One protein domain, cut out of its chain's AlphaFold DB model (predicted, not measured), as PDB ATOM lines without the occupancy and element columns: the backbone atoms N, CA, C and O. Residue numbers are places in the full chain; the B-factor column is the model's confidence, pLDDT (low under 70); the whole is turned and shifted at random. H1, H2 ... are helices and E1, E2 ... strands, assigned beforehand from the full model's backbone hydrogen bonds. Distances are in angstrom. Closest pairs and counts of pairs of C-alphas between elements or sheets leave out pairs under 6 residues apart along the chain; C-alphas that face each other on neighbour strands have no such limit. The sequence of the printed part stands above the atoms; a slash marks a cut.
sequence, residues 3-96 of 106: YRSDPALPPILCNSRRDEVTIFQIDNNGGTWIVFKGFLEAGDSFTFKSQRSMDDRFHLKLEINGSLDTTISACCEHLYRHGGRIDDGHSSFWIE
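This is residues 3 to 96 of the 106 residues of the protein "Hypothetical protein" of Rotaria sp. Silwood2 (UniProt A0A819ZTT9). With little regular structure, this is one twisted sheet of two hairpins, E1-E2 and E3-E4, with long unnamed stretches around it and short H1 only grazing it. The 94 printed residues hold E1, E2, E3, E4, then H1; the antiparallel sheet runs E2, E1, E3, E4. Mostly strand, with 36 residues in named elements, it is compact, radius of gyration of the C-alphas 13.7 A, spanning 46 by 23 by 19 A.

E1, residues 19 to 26, and E2, residues 32 to 40, form an antiparallel hairpin; N 21 and O 38, 2.8 A, are within hydrogen-bond range. E2 bends by 52 degrees at residue 35. E3, residues 58 to 64, is antiparallel to E1 at 159 degrees, with N 24 and O 61 within range at 2.9 A. E4, residues 67 to 74, forms a hairpin with E3, with N 60 and O 72 within range at 2.8 A. H1, residues 77 to 80, is too short for an O i to N i+4 pair.

E1 begins at C-alpha 19 (294.932, 257.288, 157.785) and measures 22.0 A, E2 21.7 A, E3 19.9 A, E4 21.8 A; H1, 5.9 A, ends at C-alpha 80 (303.621, 264.256, 179.253).

The printed part has no cut; the link E2 to E3 is long. pLDDT is under 70 at residues 5 to 16, 54 to 55 and 76 to 90.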
ATOM      1  N   TYR A   3     301.903 256.717 165.766       84.88
ATOM      2  CA  TYR A   3     300.560 256.265 165.451       84.88
ATOM      3  C   TYR A   3     300.474 254.743 165.624       84.88
ATOM      4  O   TYR A   3     301.289 253.999 165.082       84.88
ATOM      5  N   ARG A   4     299.512 254.255 166.404       75.88
ATOM      6  CA  ARG A   4     299.104 252.851 166.475       75.88
ATOM      7  C   ARG A   4     297.640 252.813 166.067       75.88
ATOM      8  O   ARG A   4     296.833 253.463 166.706       75.88
ATOM      9  N   SER A   5     297.313 252.072 165.015       67.50
ATOM     10  CA  SER A   5     295.924 251.863 164.591       67.50
ATOM     11  C   SER A   5     295.008 251.514 165.764       67.50
ATOM     12  O   SER A   5     295.439 250.830 166.699       67.50
ATOM     13  N   ASP A   6     293.743 251.913 165.654       63.22
ATOM     14  CA  ASP A   6     292.682 251.588 166.605       63.22
ATOM     15  C   ASP A   6     292.661 250.075 166.930       63.22
ATOM     16  O   ASP A   6     292.519 249.250 166.017       63.22
ATOM     17  N   PRO A   7     292.794 249.674 168.209       55.41
ATOM     18  CA  PRO A   7     292.731 248.273 168.615       55.41
ATOM     19  C   PRO A   7     291.361 247.611 168.374       55.41
ATOM     20  O   PRO A   7     291.281 246.383 168.415       55.41
ATOM     21  N   ALA A   8     290.291 248.381 168.139       54.06
ATOM     22  CA  ALA A   8     288.951 247.872 167.842       54.06
ATOM     23  C   ALA A   8     288.728 247.541 166.353       54.06
ATOM     24  O   ALA A   8     287.754 246.860 166.016       54.06
ATOM     25  N   LEU A   9     289.617 247.979 165.455       53.09
ATOM     26  CA  LEU A   9     289.521 247.682 164.028       53.09
ATOM     27  C   LEU A   9     290.094 246.278 163.735       53.09
ATOM     28  O   LEU A   9     291.255 246.000 164.042       53.09
ATOM     29  N   PRO A  10     289.305 245.356 163.147       50.25
ATOM     30  CA  PRO A  10     289.761 243.995 162.900       50.25
ATOM     31  C   PRO A  10     290.920 243.973 161.880       50.25
ATOM     32  O   PRO A  10     290.878 244.711 160.891       50.25
ATOM     33  N   PRO A  11     291.916 243.078 162.043       51.84
ATOM     34  CA  PRO A  11     293.152 243.025 161.240       51.84
ATOM     35  C   PRO A  11     292.962 242.616 159.763       51.84
ATOM     36  O   PRO A  11     293.916 242.267 159.075       51.84
ATOM     37  N   ILE A  12     291.732 242.635 159.248       47.22
ATOM     38  CA  ILE A  12     291.344 242.048 157.956       47.22
ATOM     39  C   ILE A  12     291.245 243.111 156.840       47.22
ATOM     40  O   ILE A  12     290.856 242.809 155.717       47.22
ATOM     41  N   LEU A  13     291.631 244.362 157.125       49.75
ATOM     42  CA  LEU A  13     291.688 245.476 156.164       49.75
ATOM     43  C   LEU A  13     293.098 246.085 156.050       49.75
ATOM     44  O   LEU A  13     293.242 247.249 155.680       49.75
ATOM     45  N   CYS A  14     294.147 245.296 156.317       46.28
ATOM     46  CA  CYS A  14     295.560 245.650 156.110       46.28
ATOM     47  C   CYS A  14     295.941 245.740 154.618       46.28
ATOM     48  O   CYS A  14     296.915 245.143 154.171       46.28
ATOM     49  N   ASN A  15     295.172 246.489 153.833       46.47
ATOM     50  CA  ASN A  15     295.507 246.847 152.464       46.47
ATOM     51  C   ASN A  15     295.989 248.298 152.482       46.47
ATOM     52  O   ASN A  15     295.188 249.190 152.223       46.47
ATOM     53  N   SER A  16     297.251 248.532 152.873       56.50
ATOM     54  CA  SER A  16     297.967 249.817 152.710       56.50
ATOM     55  C   SER A  16     297.078 251.061 152.894       56.50
ATOM     56  O   SER A  16     297.015 251.937 152.027       56.50
ATOM     57  N   ARG A  17     296.286 251.090 153.976       72.50
ATOM     58  CA  ARG A  17     295.425 252.225 154.301       72.50
ATOM     59  C   ARG A  17     296.260 253.177 155.126       72.50
ATOM     60  O   ARG A  17     296.666 252.847 156.234       72.50
ATOM     61  N   ARG A  18     296.540 254.331 154.534       84.62
ATOM     62  CA  ARG A  18     297.075 255.464 155.270       84.62
ATOM     63  C   ARG A  18     295.908 256.243 155.829       84.62
ATOM     64  O   ARG A  18     295.024 256.633 155.065       84.62
ATOM     65  N   ASP A  19     295.930 256.472 157.125       87.75
ATOM     66  CA  ASP A  19     294.932 257.288 157.785       87.75
ATOM     67  C   ASP A  19     295.362 258.752 157.735       87.75
ATOM     68  O   ASP A  19     296.534 259.084 157.934       87.75
ATOM     69  N   GLU A  20     294.419 259.643 157.432       91.44
ATOM     70  CA  GLU A  20     294.671 261.078 157.508       91.44
ATOM     71  C   GLU A  20     294.719 261.482 158.981       91.44
ATOM     72  O   GLU A  20     293.696 261.562 159.658       91.44
ATOM     73  N   VAL A  21     295.916 261.747 159.485       92.00
ATOM     74  CA  VAL A  21     296.139 262.227 160.844       92.00
ATOM     75  C   VAL A  21     296.254 263.740 160.820       92.00
ATOM     76  O   VAL A  21     297.106 264.300 160.125       92.00
ATOM     77  N   THR A  22     295.424 264.405 161.621       93.81
ATOM     78  CA  THR A  22     295.507 265.851 161.843       93.81
ATOM     79  C   THR A  22     295.647 266.134 163.332       93.81
ATOM     80  O   THR A  22     294.842 265.678 164.139       93.81
ATOM     81  N   ILE A  23     296.674 266.900 163.703       92.62
ATOM     82  CA  ILE A  23     296.844 267.402 165.066       92.62
ATOM     83  C   ILE A  23     296.596 268.893 165.070       92.62
ATOM     84  O   ILE A  23     297.289 269.670 164.404       92.62
ATOM     85  N   PHE A  24     295.635 269.276 165.891       92.88
ATOM     86  CA  PHE A  24     295.333 270.655 166.187       92.88
ATOM     87  C   PHE A  24     295.937 271.028 167.527       92.88
ATOM     88  O   PHE A  24     295.888 270.246 168.474       92.88
ATOM     89  N   GLN A  25     296.458 272.240 167.619       90.88
ATOM     90  CA  GLN A  25     296.801 272.874 168.873       90.88
ATOM     91  C   GLN A  25     295.782 273.963 169.179       90.88
ATOM     92  O   GLN A  25     295.451 274.753 168.298       90.88
ATOM     93  N   ILE A  26     295.307 273.994 170.419       89.62
ATOM     94  CA  ILE A  26     294.318 274.953 170.904       89.62
ATOM     95  C   ILE A  26     295.018 275.890 171.893       89.62
ATOM     96  O   ILE A  26     295.723 275.424 172.789       89.62
ATOM     97  N   ASP A  27     294.866 277.199 171.717       86.88
ATOM     98  CA  ASP A  27     295.373 278.203 172.655       86.88
ATOM     99  C   ASP A  27     294.372 278.483 173.797       86.88
ATOM    100  O   ASP A  27     293.250 277.968 173.825       86.88
ATOM    101  N   ASN A  28     294.761 279.322 174.759       81.94
ATOM    102  CA  ASN A  28     293.888 279.684 175.879       81.94
ATOM    103  C   ASN A  28     292.660 280.525 175.467       81.94
ATOM    104  O   ASN A  28     291.696 280.606 176.228       81.94
ATOM    105  N   ASN A  29     292.682 281.143 174.284       83.31
ATOM    106  CA  ASN A  29     291.609 281.979 173.743       83.31
ATOM    107  C   ASN A  29     290.636 281.185 172.847       83.31
ATOM    108  O   ASN A  29     289.686 281.762 172.314       83.31
ATOM    109  N   GLY A  30     290.858 279.879 172.665       82.81
ATOM    110  CA  GLY A  30     290.083 279.014 171.772       82.81
ATOM    111  C   GLY A  30     290.536 279.044 170.305       82.81
ATOM    112  O   GLY A  30     289.924 278.385 169.462       82.81
ATOM    113  N   GLY A  31     291.610 279.768 169.987       87.00
ATOM    114  CA  GLY A  31     292.285 279.716 168.695       87.00
ATOM    115  C   GLY A  31     292.824 278.314 168.428       87.00
ATOM    116  O   GLY A  31     293.400 277.684 169.311       87.00
ATOM    117  N   THR A  32     292.600 277.801 167.217       90.19
ATOM    118  CA  THR A  32     292.966 276.431 166.834       90.19
ATOM    119  C   THR A  32     293.858 276.444 165.594       90.19
ATOM    120  O   THR A  32     293.490 277.017 164.570       90.19
ATOM    121  N   TRP A  33     295.010 275.776 165.665       90.81
ATOM    122  CA  TRP A  33     296.026 275.729 164.604       90.81
ATOM    123  C   TRP A  33     296.357 274.289 164.244       90.81
ATOM    124  O   TRP A  33     296.525 273.457 165.130       90.81
ATOM    125  N   ILE A  34     296.532 273.993 162.960       93.69
ATOM    126  CA  ILE A  34     297.043 272.686 162.534       93.69
ATOM    127  C   ILE A  34     298.561 272.685 162.724       93.69
ATOM    128  O   ILE A  34     299.275 273.401 162.023       93.69
ATOM    129  N   VAL A  35     299.053 271.876 163.663       92.56
ATOM    130  CA  VAL A  35     300.496 271.693 163.905       92.56
ATOM    131  C   VAL A  35     301.055 270.478 163.169       92.56
ATOM    132  O   VAL A  35     302.260 270.397 162.940       92.56
ATOM    133  N   PHE A  36     300.184 269.554 162.758       94.19
ATOM    134  CA  PHE A  36     300.529 268.424 161.903       94.19
ATOM    135  C   PHE A  36     299.333 268.011 161.050       94.19
ATOM    136  O   PHE A  36     298.212 267.937 161.553       94.19
ATOM    137  N   LYS A  37     299.581 267.692 159.780       94.50
ATOM    138  CA  LYS A  37     298.612 267.035 158.905       94.50
ATOM    139  C   LYS A  37     299.347 266.121 157.932       94.50
ATOM    140  O   LYS A  37     300.234 266.585 157.217       94.50
ATOM    141  N   GLY A  38     298.986 264.844 157.897       92.75
ATOM    142  CA  GLY A  38     299.654 263.869 157.041       92.75
ATOM    143  C   GLY A  38     298.928 262.534 156.975       92.75
ATOM    144  O   GLY A  38     298.020 262.272 157.751       92.75
ATOM    145  N   PHE A  39     299.347 261.694 156.036       91.44
ATOM    146  CA  PHE A  39     298.854 260.330 155.888       91.44
ATOM    147  C   PHE A  39     299.842 259.373 156.551       91.44
ATOM    148  O   PHE A  39     300.992 259.317 156.114       91.44
ATOM    149  N   LEU A  40     299.405 258.659 157.587       89.75
ATOM    150  CA  LEU A  40     300.246 257.766 158.385       89.75
ATOM    151  C   LEU A  40     299.742 256.327 158.324       89.75
ATOM    152  O   LEU A  40     298.539 256.078 158.265       89.75
ATOM    153  N   GLU A  41     300.670 255.381 158.355       86.94
ATOM    154  CA  GLU A  41     300.394 253.957 158.513       86.94
ATOM    155  C   GLU A  41     300.569 253.548 159.979       86.94
ATOM    156  O   GLU A  41     301.323 254.153 160.748       86.94
ATOM    157  N   ALA A  42     299.843 252.514 160.398       83.69
ATOM    158  CA  ALA A  42     299.944 251.999 161.755       83.69
ATOM    159  C   ALA A  42     301.391 251.593 162.074       83.69
ATOM    160  O   ALA A  42     301.967 250.712 161.440       83.69
ATOM    161  N   GLY A  43     301.965 252.210 163.101       82.81
ATOM    162  CA  GLY A  43     303.354 252.028 163.496       82.81
ATOM    163  C   GLY A  43     304.265 253.195 163.124       82.81
ATOM    164  O   GLY A  43     305.361 253.231 163.689       82.81
ATOM    165  N   ASP A  44     303.820 254.129 162.278       87.31
ATOM    166  CA  ASP A  44     304.605 255.291 161.863       87.31
ATOM    167  C   ASP A  44     304.873 256.253 163.019       87.31
ATOM    168  O   ASP A  44     304.003 256.555 163.845       87.31
ATOM    169  N   SER A  45     306.093 256.784 163.030       88.12
ATOM    170  CA  SER A  45     306.502 257.875 163.907       88.12
ATOM    171  C   SER A  45     306.531 259.185 163.131       88.12
ATOM    172  O   SER A  45     306.990 259.253 161.993       88.12
ATOM    173  N   PHE A  46     306.062 260.249 163.769       89.12
ATOM    174  CA  PHE A  46     306.021 261.591 163.211       89.12
ATOM    175  C   PHE A  46     306.331 262.635 164.284       89.12
ATOM    176  O   PHE A  46     306.133 262.417 165.485       89.12
ATOM    177  N   THR A  47     306.803 263.796 163.843       90.94
ATOM    178  CA  THR A  47     307.194 264.904 164.717       90.94
ATOM    179  C   THR A  47     306.475 266.166 164.280       90.94
ATOM    180  O   THR A  47     306.269 266.401 163.092       90.94
ATOM    181  N   PHE A  48     306.099 266.990 165.248       89.25
ATOM    182  CA  PHE A  48     305.536 268.308 165.012       89.25
ATOM    183  C   PHE A  48     306.088 269.284 166.039       89.25
ATOM    184  O   PHE A  48     306.507 268.887 167.128       89.25
ATOM    185  N   LYS A  49     306.085 270.568 165.687       86.50
ATOM    186  CA  LYS A  49     306.509 271.631 166.590       86.50
ATOM    187  C   LYS A  49     305.279 272.276 167.205       86.50
ATOM    188  O   LYS A  49     304.425 272.785 166.480       86.50
ATOM    189  N   SER A  50     305.197 272.267 168.532       82.50
ATOM    190  CA  SER A  50     304.158 273.025 169.222       82.50
ATOM    191  C   SER A  50     304.367 274.524 168.994       82.50
ATOM    192  O   SER A  50     305.487 275.028 169.076       82.50
ATOM    193  N   GLN A  51     303.277 275.235 168.720       81.19
ATOM    194  CA  GLN A  51     303.250 276.692 168.568       81.19
ATOM    195  C   GLN A  51     302.823 277.397 169.867       81.19
ATOM    196  O   GLN A  51     302.250 278.478 169.835       81.19
ATOM    197  N   ARG A  52     303.066 276.777 171.030       78.06
ATOM    198  CA  ARG A  52     302.597 277.287 172.328       78.06
ATOM    199  C   ARG A  52     303.315 278.583 172.719       78.06
ATOM    200  O   ARG A  52     304.549 278.665 172.652       78.06
ATOM    201  N   SER A  53     302.554 279.570 173.191       72.62
ATOM    202  CA  SER A  53     303.098 280.747 173.881       72.62
ATOM    203  C   SER A  53     303.570 280.371 175.288       72.62
ATOM    204  O   SER A  53     303.133 279.373 175.849       72.62
ATOM    205  N   MET A  54     304.463 281.160 175.888       67.62
ATOM    206  CA  MET A  54     305.095 280.822 177.177       67.62
ATOM    207  C   MET A  54     304.082 280.522 178.302       67.62
ATOM    208  O   MET A  54     304.315 279.600 179.085       67.62
ATOM    209  N   ASP A  55     302.927 281.192 178.283       68.81
ATOM    210  CA  ASP A  55     301.879 281.112 179.311       68.81
ATOM    211  C   ASP A  55     300.616 280.353 178.864       68.81
ATOM    212  O   ASP A  55     299.645 280.234 179.617       68.81
ATOM    213  N   ASP A  56     300.613 279.816 177.640       71.19
ATOM    214  CA  ASP A  56     299.484 279.029 177.147       71.19
ATOM    215  C   ASP A  56     299.533 277.601 177.670       71.19
ATOM    216  O   ASP A  56     300.614 277.032 177.846       71.19
ATOM    217  N   ARG A  57     298.365 276.988 177.891       75.00
ATOM    218  CA  ARG A  57     298.306 275.551 178.162       75.00
ATOM    219  C   ARG A  57     298.724 274.776 176.922       75.00
ATOM    220  O   ARG A  57     298.441 275.160 175.789       75.00
ATOM    221  N   PHE A  58     299.374 273.643 177.143       78.81
ATOM    222  CA  PHE A  58     299.584 272.686 176.074       78.81
ATOM    223  C   PHE A  58     298.283 271.916 175.866       78.81
ATOM    224  O   PHE A  58     297.957 271.040 176.666       78.81
ATOM    225  N   HIS A  59     297.529 272.280 174.830       85.69
ATOM    226  CA  HIS A  59     296.285 271.612 174.470       85.69
ATOM    227  C   HIS A  59     296.339 271.157 173.015       85.69
ATOM    228  O   HIS A  59     296.482 271.977 172.108       85.69
ATOM    229  N   LEU A  60     296.229 269.849 172.797       89.00
ATOM    230  CA  LEU A  60     296.156 269.240 171.479       89.00
ATOM    231  C   LEU A  60     294.860 268.457 171.300       89.00
ATOM    232  O   LEU A  60     294.388 267.796 172.222       89.00
ATOM    233  N   LYS A  61     294.349 268.465 170.074       90.62
ATOM    234  CA  LYS A  61     293.268 267.602 169.604       90.62
ATOM    235  C   LYS A  61     293.803 266.754 168.458       90.62
ATOM    236  O   LYS A  61     294.360 267.303 167.506       90.62
ATOM    237  N   LEU A  62     293.666 265.437 168.564       90.12
ATOM    238  CA  LEU A  62     294.193 264.490 167.589       90.12
ATOM    239  C   LEU A  62     293.031 263.835 166.853       90.12
ATOM    240  O   LEU A  62     292.147 263.243 167.471       90.12
ATOM    241  N   GLU A  63     293.042 263.951 165.533       90.44
ATOM    242  CA  GLU A  63     292.017 263.396 164.660       90.44
ATOM    243  C   GLU A  63     292.608 262.374 163.690       90.44
ATOM    244  O   GLU A  63     293.719 262.549 163.185       90.44
ATOM    245  N   ILE A  64     291.825 261.333 163.409       88.56
ATOM    246  CA  ILE A  64     292.100 260.281 162.429       88.56
ATOM    247  C   ILE A  64     290.932 260.265 161.448       88.56
ATOM    248  O   ILE A  64     289.783 260.092 161.852       88.56
ATOM    249  N   ASN A  65     291.203 260.462 160.159       87.88
ATOM    250  CA  ASN A  65     290.192 260.524 159.100       87.88
ATOM    251  C   ASN A  65     289.040 261.502 159.430       87.88
ATOM    252  O   ASN A  65     287.869 261.213 159.178       87.88
ATOM    253  N   GLY A  66     289.366 262.639 160.059       85.25
ATOM    254  CA  GLY A  66     288.406 263.666 160.488       85.25
ATOM    255  C   GLY A  66     287.566 263.313 161.725       85.25
ATOM    256  O   GLY A  66     286.685 264.082 162.102       85.25
ATOM    257  N   SER A  67     287.818 262.168 162.365       87.38
ATOM    258  CA  SER A  67     287.186 261.773 163.630       87.38
ATOM    259  C   SER A  67     288.127 262.031 164.801       87.38
ATOM    260  O   SER A  67     289.313 261.715 164.728       87.38
ATOM    261  N   LEU A  68     287.606 262.598 165.892       88.06
ATOM    262  CA  LEU A  68     288.372 262.819 167.119       88.06
ATOM    263  C   LEU A  68     288.754 261.479 167.762       88.06
ATOM    264  O   LEU A  68     287.868 260.724 168.148       88.06
ATOM    265  N   ASP A  69     290.058 261.230 167.906       85.56
ATOM    266  CA  ASP A  69     290.598 260.094 168.665       85.56
ATOM    267  C   ASP A  69     290.759 260.472 170.137       85.56
ATOM    268  O   ASP A  69     290.150 259.873 171.016       85.56
ATOM    269  N   THR A  70     291.554 261.509 170.410       85.56
ATOM    270  CA  THR A  70     291.852 261.926 171.780       85.56
ATOM    271  C   THR A  70     292.196 263.412 171.874       85.56
ATOM    272  O   THR A  70     292.508 264.083 170.883       85.56
ATOM    273  N   THR A  71     292.170 263.929 173.099       85.75
ATOM    274  CA  THR A  71     292.608 265.284 173.435       85.75
ATOM    275  C   THR A  71     293.637 265.234 174.545       85.75
ATOM    276  O   THR A  71     293.441 264.570 175.556       85.75
ATOM    277  N   ILE A  72     294.704 266.004 174.383       81.88
ATOM    278  CA  ILE A  72     295.810 266.091 175.328       81.88
ATOM    279  C   ILE A  72     295.766 267.474 175.942       81.88
ATOM    280  O   ILE A  72     295.865 268.453 175.212       81.88
ATOM    281  N   SER A  73     295.658 267.583 177.262       78.62
ATOM    282  CA  SER A  73     295.768 268.880 177.935       78.62
ATOM    283  C   SER A  73     296.709 268.798 179.131       78.62
ATOM    284  O   SER A  73     296.596 267.911 179.972       78.62
ATOM    285  N   ALA A  74     297.692 269.689 179.204       72.00
ATOM    286  CA  ALA A  74     298.525 269.865 180.391       72.00
ATOM    287  C   ALA A  74     298.955 271.317 180.548       72.00
ATOM    288  O   ALA A  74     298.871 272.130 179.627       72.00
ATOM    289  N   CYS A  75     299.466 271.629 181.739       70.25
ATOM    290  CA  CYS A  75     300.074 272.926 181.994       70.25
ATOM    291  C   CYS A  75     301.277 273.172 181.066       70.25
ATOM    292  O   CYS A  75     301.396 274.267 180.535       70.25
ATOM    293  N   CYS A  76     302.128 272.162 180.835       64.31
ATOM    294  CA  CYS A  76     303.315 272.254 179.975       64.31
ATOM    295  C   CYS A  76     303.589 270.910 179.285       64.31
ATOM    296  O   CYS A  76     303.227 269.855 179.812       64.31
ATOM    297  N   GLU A  77     304.319 270.942 178.171       65.44
ATOM    298  CA  GLU A  77     304.698 269.773 177.367       65.44
ATOM    299  C   GLU A  77     305.451 268.721 178.195       65.44
ATOM    300  O   GLU A  77     305.193 267.527 178.084       65.44
ATOM    301  N   HIS A  78     306.334 269.164 179.097       58.97
ATOM    302  CA  HIS A  78     307.183 268.288 179.917       58.97
ATOM    303  C   HIS A  78     306.420 267.365 180.877       58.97
ATOM    304  O   HIS A  78     306.979 266.385 181.372       58.97
ATOM    305  N   LEU A  79     305.150 267.670 181.168       61.81
ATOM    306  CA  LEU A  79     304.319 266.835 182.040       61.81
ATOM    307  C   LEU A  79     303.876 265.535 181.358       61.81
ATOM    308  O   LEU A  79     303.652 264.550 182.050       61.81
ATOM    309  N   TYR A  80     303.862 265.483 180.024       65.00
ATOM    310  CA  TYR A  80     303.621 264.256 179.253       65.00
ATOM    311  C   TYR A  80     304.891 263.408 179.067       65.00
ATOM    312  O   TYR A  80     305.059 262.716 178.063       65.00
ATOM    313  N   ARG A  81     305.815 263.502 180.034       54.16
ATOM    314  CA  ARG A  81     307.159 262.917 180.016       54.16
ATOM    315  C   ARG A  81     307.145 261.480 179.474       54.16
ATOM    316  O   ARG A  81     306.388 260.647 179.958       54.16
ATOM    317  N   HIS A  82     308.005 261.251 178.479       49.12
ATOM    318  CA  HIS A  82     308.433 259.976 177.885       49.12
ATOM    319  C   HIS A  82     307.640 258.724 178.291       49.12
ATOM    320  O   HIS A  82     307.826 258.181 179.379       49.12
ATOM    321  N   GLY A  83     306.830 258.203 177.364       48.41
ATOM    322  CA  GLY A  83     306.158 256.915 177.537       48.41
ATOM    323  C   GLY A  83     304.856 256.954 178.343       48.41
ATOM    324  O   GLY A  83     304.323 255.896 178.672       48.41
ATOM    325  N   GLY A  84     304.330 258.142 178.651       51.59
ATOM    326  CA  GLY A  84     302.984 258.299 179.197       51.59
ATOM    327  C   GLY A  84     301.924 258.000 178.136       51.59
ATOM    328  O   GLY A  84     301.940 258.584 177.051       51.59
ATOM    329  N   ARG A  85     300.997 257.086 178.444       56.09
ATOM    330  CA  ARG A  85     299.795 256.866 177.628       56.09
ATOM    331  C   ARG A  85     298.988 258.164 177.612       56.09
ATOM    332  O   ARG A  85     298.784 258.771 178.657       56.09
ATOM    333  N   ILE A  86     298.598 258.596 176.415       63.16
ATOM    334  CA  ILE A  86     297.920 259.878 176.174       63.16
ATOM    335  C   ILE A  86     296.501 259.893 176.759       63.16
ATOM    336  O   ILE A  86     295.967 260.940 177.104       63.16
ATOM    337  N   ASP A  87     295.938 258.708 176.910       59.94
ATOM    338  CA  ASP A  87     294.656 258.411 177.521       59.94
ATOM    339  C   ASP A  87     294.785 256.999 178.118       59.94
ATOM    340  O   ASP A  87     295.687 256.273 177.683       59.94
ATOM    341  N   ASP A  88     293.937 256.575 179.061       59.78
ATOM    342  CA  ASP A  88     294.043 255.353 179.909       59.78
ATOM    343  C   ASP A  88     294.245 254.001 179.175       59.78
ATOM    344  O   ASP A  88     294.330 252.925 179.765       59.78
ATOM    345  N   GLY A  89     294.390 254.035 177.861       62.12
ATOM    346  CA  GLY A  89     294.884 252.961 177.023       62.12
ATOM    347  C   GLY A  89     294.214 252.908 175.666       62.12
ATOM    348  O   GLY A  89     294.568 252.024 174.890       62.12
ATOM    349  N   HIS A  90     293.296 253.843 175.416       68.12
ATOM    350  CA  HIS A  90     292.374 253.853 174.290       68.12
ATOM    351  C   HIS A  90     292.809 254.739 173.122       68.12
ATOM    352  O   HIS A  90     292.298 254.551 172.027       68.12
ATOM    353  N   SER A  91     293.757 255.662 173.321       75.56
ATOM    354  CA  SER A  91     294.232 256.491 172.212       75.56
ATOM    355  C   SER A  91     295.077 255.690 171.223       75.56
ATOM    356  O   SER A  91     295.959 254.912 171.604       75.56
ATOM    357  N   SER A  92     294.861 255.983 169.945       82.06
ATOM    358  CA  SER A  92     295.677 255.518 168.825       82.06
ATOM    359  C   SER A  92     297.055 256.202 168.751       82.06
ATOM    360  O   SER A  92     297.860 255.919 167.865       82.06
ATOM    361  N   PHE A  93     297.369 257.132 169.656       82.81
ATOM    362  CA  PHE A  93     298.611 257.899 169.640       82.81
ATOM    363  C   PHE A  93     299.472 257.641 170.876       82.81
ATOM    364  O   PHE A  93     298.991 257.425 171.989       82.81
ATOM    365  N   TRP A  94     300.789 257.707 170.681       81.25
ATOM    366  CA  TRP A  94     301.772 257.531 171.746       81.25
ATOM    367  C   TRP A  94     302.875 258.592 171.690       81.25
ATOM    368  O   TRP A  94     303.527 258.785 170.658       81.25
ATOM    369  N   ILE A  95     303.149 259.261 172.811       80.62
ATOM    370  CA  ILE A  95     304.268 260.205 172.914       80.62
ATOM    371  C   ILE A  95     305.569 259.417 173.115       80.62
ATOM    372  O   ILE A  95     305.842 258.887 174.191       80.62
ATOM    373  N   GLU A  96     306.382 259.334 172.059       77.62
ATOM    374  CA  GLU A  96     307.705 258.696 172.123       77.62
ATOM    375  C   GLU A  96     308.726 259.579 172.844       77.62
ATOM    376  O   GLU A  96     309.320 259.155 173.835       77.62
TER     377      GLU A  96